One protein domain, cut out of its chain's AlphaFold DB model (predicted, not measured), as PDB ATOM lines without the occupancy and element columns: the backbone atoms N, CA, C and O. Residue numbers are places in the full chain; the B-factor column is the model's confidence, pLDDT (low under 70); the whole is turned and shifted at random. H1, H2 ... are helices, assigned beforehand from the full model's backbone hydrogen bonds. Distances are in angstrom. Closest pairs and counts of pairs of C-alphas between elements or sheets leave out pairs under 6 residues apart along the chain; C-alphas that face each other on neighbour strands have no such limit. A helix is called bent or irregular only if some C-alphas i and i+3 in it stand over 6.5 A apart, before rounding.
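AT A GLANCE: This is residues 169 to 214 of the 226 residues of an uncharacterized protein of Triticum urartu (UniProt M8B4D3). One long helix, H2, makes the longest side of a flat, open, narrow V, and a shorter helix, H1, makes the other arm, joined to it by a loop at the closed end. The arms come near each other only beside that loop, with residues 169 to 174 and 199 to 214 standing free toward the open end. The printed part has 46 residues, with two named helices in the order H1, H2 and no named strand: the class is all helix. The whole is loose, with a radius of gyration of the C-alphas of 13.3 A, and the C-alphas span 44 by 23 by 6 A.

IN THESE COORDINATES: Find C-alpha 188 at (175.165, 255.072, 203.663); from there H2, residues 188 to 213, runs 37.4 A to C-alpha 213 at (200.698, 278.277, 218.106). Then look at C-alpha 170 at (194.170, 255.623, 221.560), where H1, residues 170 to 182, begins; it runs 18.6 A to C-alpha 182. Neither helix is bent.

HOW THE PARTS SIT: Set H2 beside H1 and you find them close but not clearly touching, with 1 pair of C-alphas within 8 A. That closest pair is Ala 182 and Phe 191, whose C-alphas are 6.8 A apart. The helices run opposite ways at a shallow tilt of 20 degrees, and their centres are 14.8 A apart. In H1 every O i to N i+4 pair is within hydrogen-bond range; in H2, 21 of 22 are.

THE WHOLE: Look for the two C-alphas farthest apart at Glu 186 and Arg 214, 43.9 A from each other. The printed part has no cut, and the link from H1 to H2, 5 residues, is tight. Residues 184 to 189 stand free. The mean pLDDT of the printed part is 74.7; find values under 70 at residues 169 to 172, 181 to 191, 193 and 214.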
ATOM      1  N   ASN A 169     198.403 257.302 219.754       55.72
ATOM      2  CA  ASN A 169     197.147 257.747 220.376       55.72
ATOM      3  C   ASN A 169     195.959 256.787 220.212       55.72
ATOM      4  O   ASN A 169     195.516 256.454 219.116       55.72
ATOM      5  N   ASN A 170     195.369 256.447 221.359       64.69
ATOM      6  CA  ASN A 170     194.170 255.623 221.560       64.69
ATOM      7  C   ASN A 170     192.926 256.177 220.820       64.69
ATOM      8  O   ASN A 170     192.042 255.430 220.410       64.69
ATOM      9  N   ILE A 171     192.886 257.495 220.589       66.56
ATOM     10  CA  ILE A 171     191.799 258.211 219.899       66.56
ATOM     11  C   ILE A 171     191.688 257.788 218.429       66.56
ATOM     12  O   ILE A 171     190.590 257.604 217.911       66.56
ATOM     13  N   MET A 172     192.820 257.558 217.766       65.38
ATOM     14  CA  MET A 172     192.867 257.137 216.365       65.38
ATOM     15  C   MET A 172     192.284 255.734 216.167       65.38
ATOM     16  O   MET A 172     191.523 255.500 215.231       65.38
ATOM     17  N   ILE A 173     192.577 254.815 217.092       76.69
ATOM     18  CA  ILE A 173     192.014 253.457 217.091       76.69
ATOM     19  C   ILE A 173     190.494 253.510 217.296       76.69
ATOM     20  O   ILE A 173     189.767 252.724 216.691       76.69
ATOM     21  N   GLN A 174     190.000 254.445 218.112       73.75
ATOM     22  CA  GLN A 174     188.563 254.645 218.313       73.75
ATOM     23  C   GLN A 174     187.879 255.198 217.056       73.75
ATOM     24  O   GLN A 174     186.836 254.681 216.666       73.75
ATOM     25  N   ILE A 175     188.492 256.170 216.371       76.12
ATOM     26  CA  ILE A 175     187.974 256.705 215.100       76.12
ATOM     27  C   ILE A 175     187.942 255.607 214.032       76.12
ATOM     28  O   ILE A 175     186.936 255.436 213.349       76.12
ATOM     29  N   GLN A 176     189.001 254.804 213.926       78.88
ATOM     30  CA  GLN A 176     189.050 253.710 212.961       78.88
ATOM     31  C   GLN A 176     188.006 252.626 213.265       78.88
ATOM     32  O   GLN A 176     187.334 252.162 212.349       78.88
ATOM     33  N   LYS A 177     187.803 252.266 214.540       77.44
ATOM     34  CA  LYS A 177     186.735 251.339 214.954       77.44
ATOM     35  C   LYS A 177     185.343 251.887 214.655       77.44
ATOM     36  O   LYS A 177     184.493 251.126 214.205       77.44
ATOM     37  N   LEU A 178     185.121 253.183 214.868       77.06
ATOM     38  CA  LEU A 178     183.853 253.842 214.562       77.06
ATOM     39  C   LEU A 178     183.563 253.800 213.056       77.06
ATOM     40  O   LEU A 178     182.472 253.405 212.658       77.06
ATOM     41  N   ILE A 179     184.559 254.120 212.223       78.31
ATOM     42  CA  ILE A 179     184.439 254.074 210.759       78.31
ATOM     43  C   ILE A 179     184.205 252.637 210.279       78.31
ATOM     44  O   ILE A 179     183.297 252.396 209.490       78.31
ATOM     45  N   SER A 180     184.975 251.662 210.774       75.81
ATOM     46  CA  SER A 180     184.799 250.252 210.403       75.81
ATOM     47  C   SER A 180     183.458 249.682 210.862       75.81
ATOM     48  O   SER A 180     182.862 248.900 210.129       75.81
ATOM     49  N   SER A 181     182.963 250.092 212.033       67.50
ATOM     50  CA  SER A 181     181.622 249.733 212.493       67.50
ATOM     51  C   SER A 181     180.558 250.367 211.605       67.50
ATOM     52  O   SER A 181     179.620 249.679 211.235       67.50
ATOM     53  N   ALA A 182     180.692 251.640 211.228       61.03
ATOM     54  CA  ALA A 182     179.709 252.329 210.393       61.03
ATOM     55  C   ALA A 182     179.638 251.756 208.964       61.03
ATOM     56  O   ALA A 182     178.556 251.661 208.399       61.03
ATOM     57  N   LEU A 183     180.766 251.299 208.411       64.56
ATOM     58  CA  LEU A 183     180.828 250.660 207.090       64.56
ATOM     59  C   LEU A 183     180.202 249.253 207.044       64.56
ATOM     60  O   LEU A 183     179.957 248.744 205.953       64.56
ATOM     61  N   GLN A 184     179.954 248.611 208.192       66.81
ATOM     62  CA  GLN A 184     179.277 247.307 208.255       66.81
ATOM     63  C   GLN A 184     177.744 247.406 208.244       66.81
ATOM     64  O   GLN A 184     177.079 246.389 208.060       66.81
ATOM     65  N   TRP A 185     177.175 248.601 208.423       48.97
ATOM     66  CA  TRP A 185     175.731 248.826 208.365       48.97
ATOM     67  C   TRP A 185     175.355 249.413 206.999       48.97
ATOM     68  O   TRP A 185     176.003 250.343 206.530       48.97
ATOM     69  N   GLU A 186     174.287 248.913 206.366       52.09
ATOM     70  CA  GLU A 186     173.774 249.390 205.061       52.09
ATOM     71  C   GLU A 186     173.176 250.821 205.093       52.09
ATOM     72  O   GLU A 186     172.324 251.187 204.285       52.09
ATOM     73  N   PHE A 187     173.620 251.674 206.014       55.78
ATOM     74  CA  PHE A 187     173.128 253.036 206.206       55.78
ATOM     75  C   PHE A 187     174.146 254.062 205.692       55.78
ATOM     76  O   PHE A 187     174.746 254.829 206.442       55.78
ATOM     77  N   LEU A 188     174.308 254.103 204.365       59.97
ATOM     78  CA  LEU A 188     175.165 255.072 203.663       59.97
ATOM     79  C   LEU A 188     174.818 256.543 203.974       59.97
ATOM     80  O   LEU A 188     175.699 257.397 203.939       59.97
ATOM     81  N   TRP A 189     173.562 256.856 204.303       58.72
ATOM     82  CA  TRP A 189     173.127 258.236 204.560       58.72
ATOM     83  C   TRP A 189     173.462 258.734 205.973       58.72
ATOM     84  O   TRP A 189     173.752 259.919 206.139       58.72
ATOM     85  N   GLU A 190     173.512 257.853 206.979       55.59
ATOM     86  CA  GLU A 190     174.035 258.225 208.302       55.59
ATOM     87  C   GLU A 190     175.551 258.450 208.245       55.59
ATOM     88  O   GLU A 190     176.084 259.317 208.937       55.59
ATOM     89  N   PHE A 191     176.243 257.745 207.346       61.75
ATOM     90  CA  PHE A 191     177.679 257.906 207.146       61.75
ATOM     91  C   PHE A 191     178.054 259.288 206.597       61.75
ATOM     92  O   PHE A 191     179.041 259.862 207.049       61.75
ATOM     93  N   VAL A 192     177.263 259.859 205.680       74.25
ATOM     94  CA  VAL A 192     177.502 261.223 205.165       74.25
ATOM     95  C   VAL A 192     177.400 262.251 206.292       74.25
ATOM     96  O   VAL A 192     178.266 263.113 206.420       74.25
ATOM     97  N   PHE A 193     176.408 262.111 207.176       68.12
ATOM     98  CA  PHE A 193     176.250 263.012 208.318       68.12
ATOM     99  C   PHE A 193     177.403 262.883 209.324       68.12
ATOM    100  O   PHE A 193     177.908 263.882 209.840       68.12
ATOM    101  N   VAL A 194     177.860 261.654 209.580       78.94
ATOM    102  CA  VAL A 194     179.017 261.400 210.451       78.94
ATOM    103  C   VAL A 194     180.305 261.933 209.819       78.94
ATOM    104  O   VAL A 194     181.117 262.529 210.524       78.94
ATOM    105  N   ALA A 195     180.493 261.780 208.508       80.31
ATOM    106  CA  ALA A 195     181.663 262.286 207.799       80.31
ATOM    107  C   ALA A 195     181.733 263.821 207.833       80.31
ATOM    108  O   ALA A 195     182.797 264.364 208.140       80.31
ATOM    109  N   ASP A 196     180.611 264.512 207.619       78.81
ATOM    110  CA  ASP A 196     180.536 265.974 207.727       78.81
ATOM    111  C   ASP A 196     180.811 266.453 209.156       78.81
ATOM    112  O   ASP A 196     181.602 267.377 209.362       78.81
ATOM    113  N   ALA A 197     180.236 265.790 210.164       79.75
ATOM    114  CA  ALA A 197     180.483 266.122 211.567       79.75
ATOM    115  C   ALA A 197     181.956 265.911 211.961       79.75
ATOM    116  O   ALA A 197     182.545 266.746 212.655       79.75
ATOM    117  N   VAL A 198     182.574 264.823 211.494       86.81
ATOM    118  CA  VAL A 198     183.999 264.540 211.718       86.81
ATOM    119  C   VAL A 198     184.870 265.565 210.992       86.81
ATOM    120  O   VAL A 198     185.819 266.073 211.586       86.81
ATOM    121  N   SER A 199     184.536 265.922 209.752       87.75
ATOM    122  CA  SER A 199     185.255 266.938 208.978       87.75
ATOM    123  C   SER A 199     185.212 268.306 209.668       87.75
ATOM    124  O   SER A 199     186.255 268.928 209.883       87.75
ATOM    125  N   ALA A 200     184.030 268.730 210.129       85.75
ATOM    126  CA  ALA A 200     183.855 269.971 210.880       85.75
ATOM    127  C   ALA A 200     184.645 269.964 212.199       85.75
ATOM    128  O   ALA A 200     185.313 270.946 212.536       85.75
ATOM    129  N   TYR A 201     184.628 268.845 212.928       87.19
ATOM    130  CA  TYR A 201     185.388 268.694 214.169       87.19
ATOM    131  C   TYR A 201     186.905 268.755 213.937       87.19
ATOM    132  O   TYR A 201     187.623 269.437 214.673       87.19
ATOM    133  N   VAL A 202     187.404 268.100 212.885       88.88
ATOM    134  CA  VAL A 202     188.822 268.156 212.501       88.88
ATOM    135  C   VAL A 202     189.213 269.574 212.075       88.88
ATOM    136  O   VAL A 202     190.241 270.077 212.529       88.88
ATOM    137  N   GLY A 203     188.384 270.259 211.280       91.94
ATOM    138  CA  GLY A 203     188.608 271.656 210.898       91.94
ATOM    139  C   GLY A 203     188.670 272.598 212.106       91.94
ATOM    140  O   GLY A 203     189.550 273.464 212.193       91.94
ATOM    141  N   TRP A 204     187.796 272.382 213.091       93.00
ATOM    142  CA  TRP A 204     187.819 273.121 214.351       93.00
ATOM    143  C   TRP A 204     189.107 272.872 215.149       93.00
ATOM    144  O   TRP A 204     189.738 273.832 215.596       93.00
ATOM    145  N   LEU A 205     189.555 271.617 215.268       85.81
ATOM    146  CA  LEU A 205     190.811 271.278 215.948       85.81
ATOM    147  C   LEU A 205     192.032 271.915 215.274       85.81
ATOM    148  O   LEU A 205     192.889 272.469 215.962       85.81
ATOM    149  N   VAL A 206     192.104 271.891 213.941       88.75
ATOM    150  CA  VAL A 206     193.191 272.542 213.189       88.75
ATOM    151  C   VAL A 206     193.210 274.046 213.464       88.75
ATOM    152  O   VAL A 206     194.269 274.619 213.732       88.75
ATOM    153  N   THR A 207     192.037 274.681 213.472       87.56
ATOM    154  CA  THR A 207     191.897 276.111 213.777       87.56
ATOM    155  C   THR A 207     192.332 276.426 215.209       87.56
ATOM    156  O   THR A 207     193.023 277.421 215.444       87.56
ATOM    157  N   LEU A 208     191.983 275.568 216.170       85.06
ATOM    158  CA  LEU A 208     192.374 275.713 217.572       85.06
ATOM    159  C   LEU A 208     193.898 275.607 217.746       85.06
ATOM    160  O   LEU A 208     194.502 276.469 218.389       85.06
ATOM    161  N   CYS A 209     194.525 274.613 217.114       86.12
ATOM    162  CA  CYS A 209     195.980 274.443 217.115       86.12
ATOM    163  C   CYS A 209     196.691 275.649 216.489       86.12
ATOM    164  O   CYS A 209     197.657 276.163 217.055       86.12
ATOM    165  N   HIS A 210     196.182 276.156 215.362       85.62
ATOM    166  CA  HIS A 210     196.737 277.349 214.722       85.62
ATOM    167  C   HIS A 210     196.595 278.593 215.618       85.62
ATOM    168  O   HIS A 210     197.481 279.452 215.643       85.62
ATOM    169  N   ARG A 211     195.492 278.717 216.362       83.00
ATOM    170  CA  ARG A 211     195.260 279.855 217.261       83.00
ATOM    171  C   ARG A 211     196.189 279.834 218.473       83.00
ATOM    172  O   ARG A 211     196.629 280.897 218.897       83.00
ATOM    173  N   HIS A 212     196.501 278.657 219.010       81.00
ATOM    174  CA  HIS A 212     197.429 278.536 220.133       81.00
ATOM    175  C   HIS A 212     198.896 278.675 219.726       81.00
ATOM    176  O   HIS A 212     199.626 279.378 220.413       81.00
ATOM    177  N   GLY A 213     199.309 278.148 218.570       82.56
ATOM    178  CA  GLY A 213     200.698 278.277 218.106       82.56
ATOM    179  C   GLY A 213     201.135 279.702 217.734       82.56
ATOM    180  O   GLY A 213     202.318 279.944 217.525       82.56
ATOM    181  N   ARG A 214     200.206 280.663 217.636       68.81
ATOM    182  CA  ARG A 214     200.514 282.054 217.258       68.81
ATOM    183  C   ARG A 214     200.812 282.976 218.449       68.81
ATOM    184  O   ARG A 214     201.223 284.109 218.222       68.81
TER     185      ARG A 214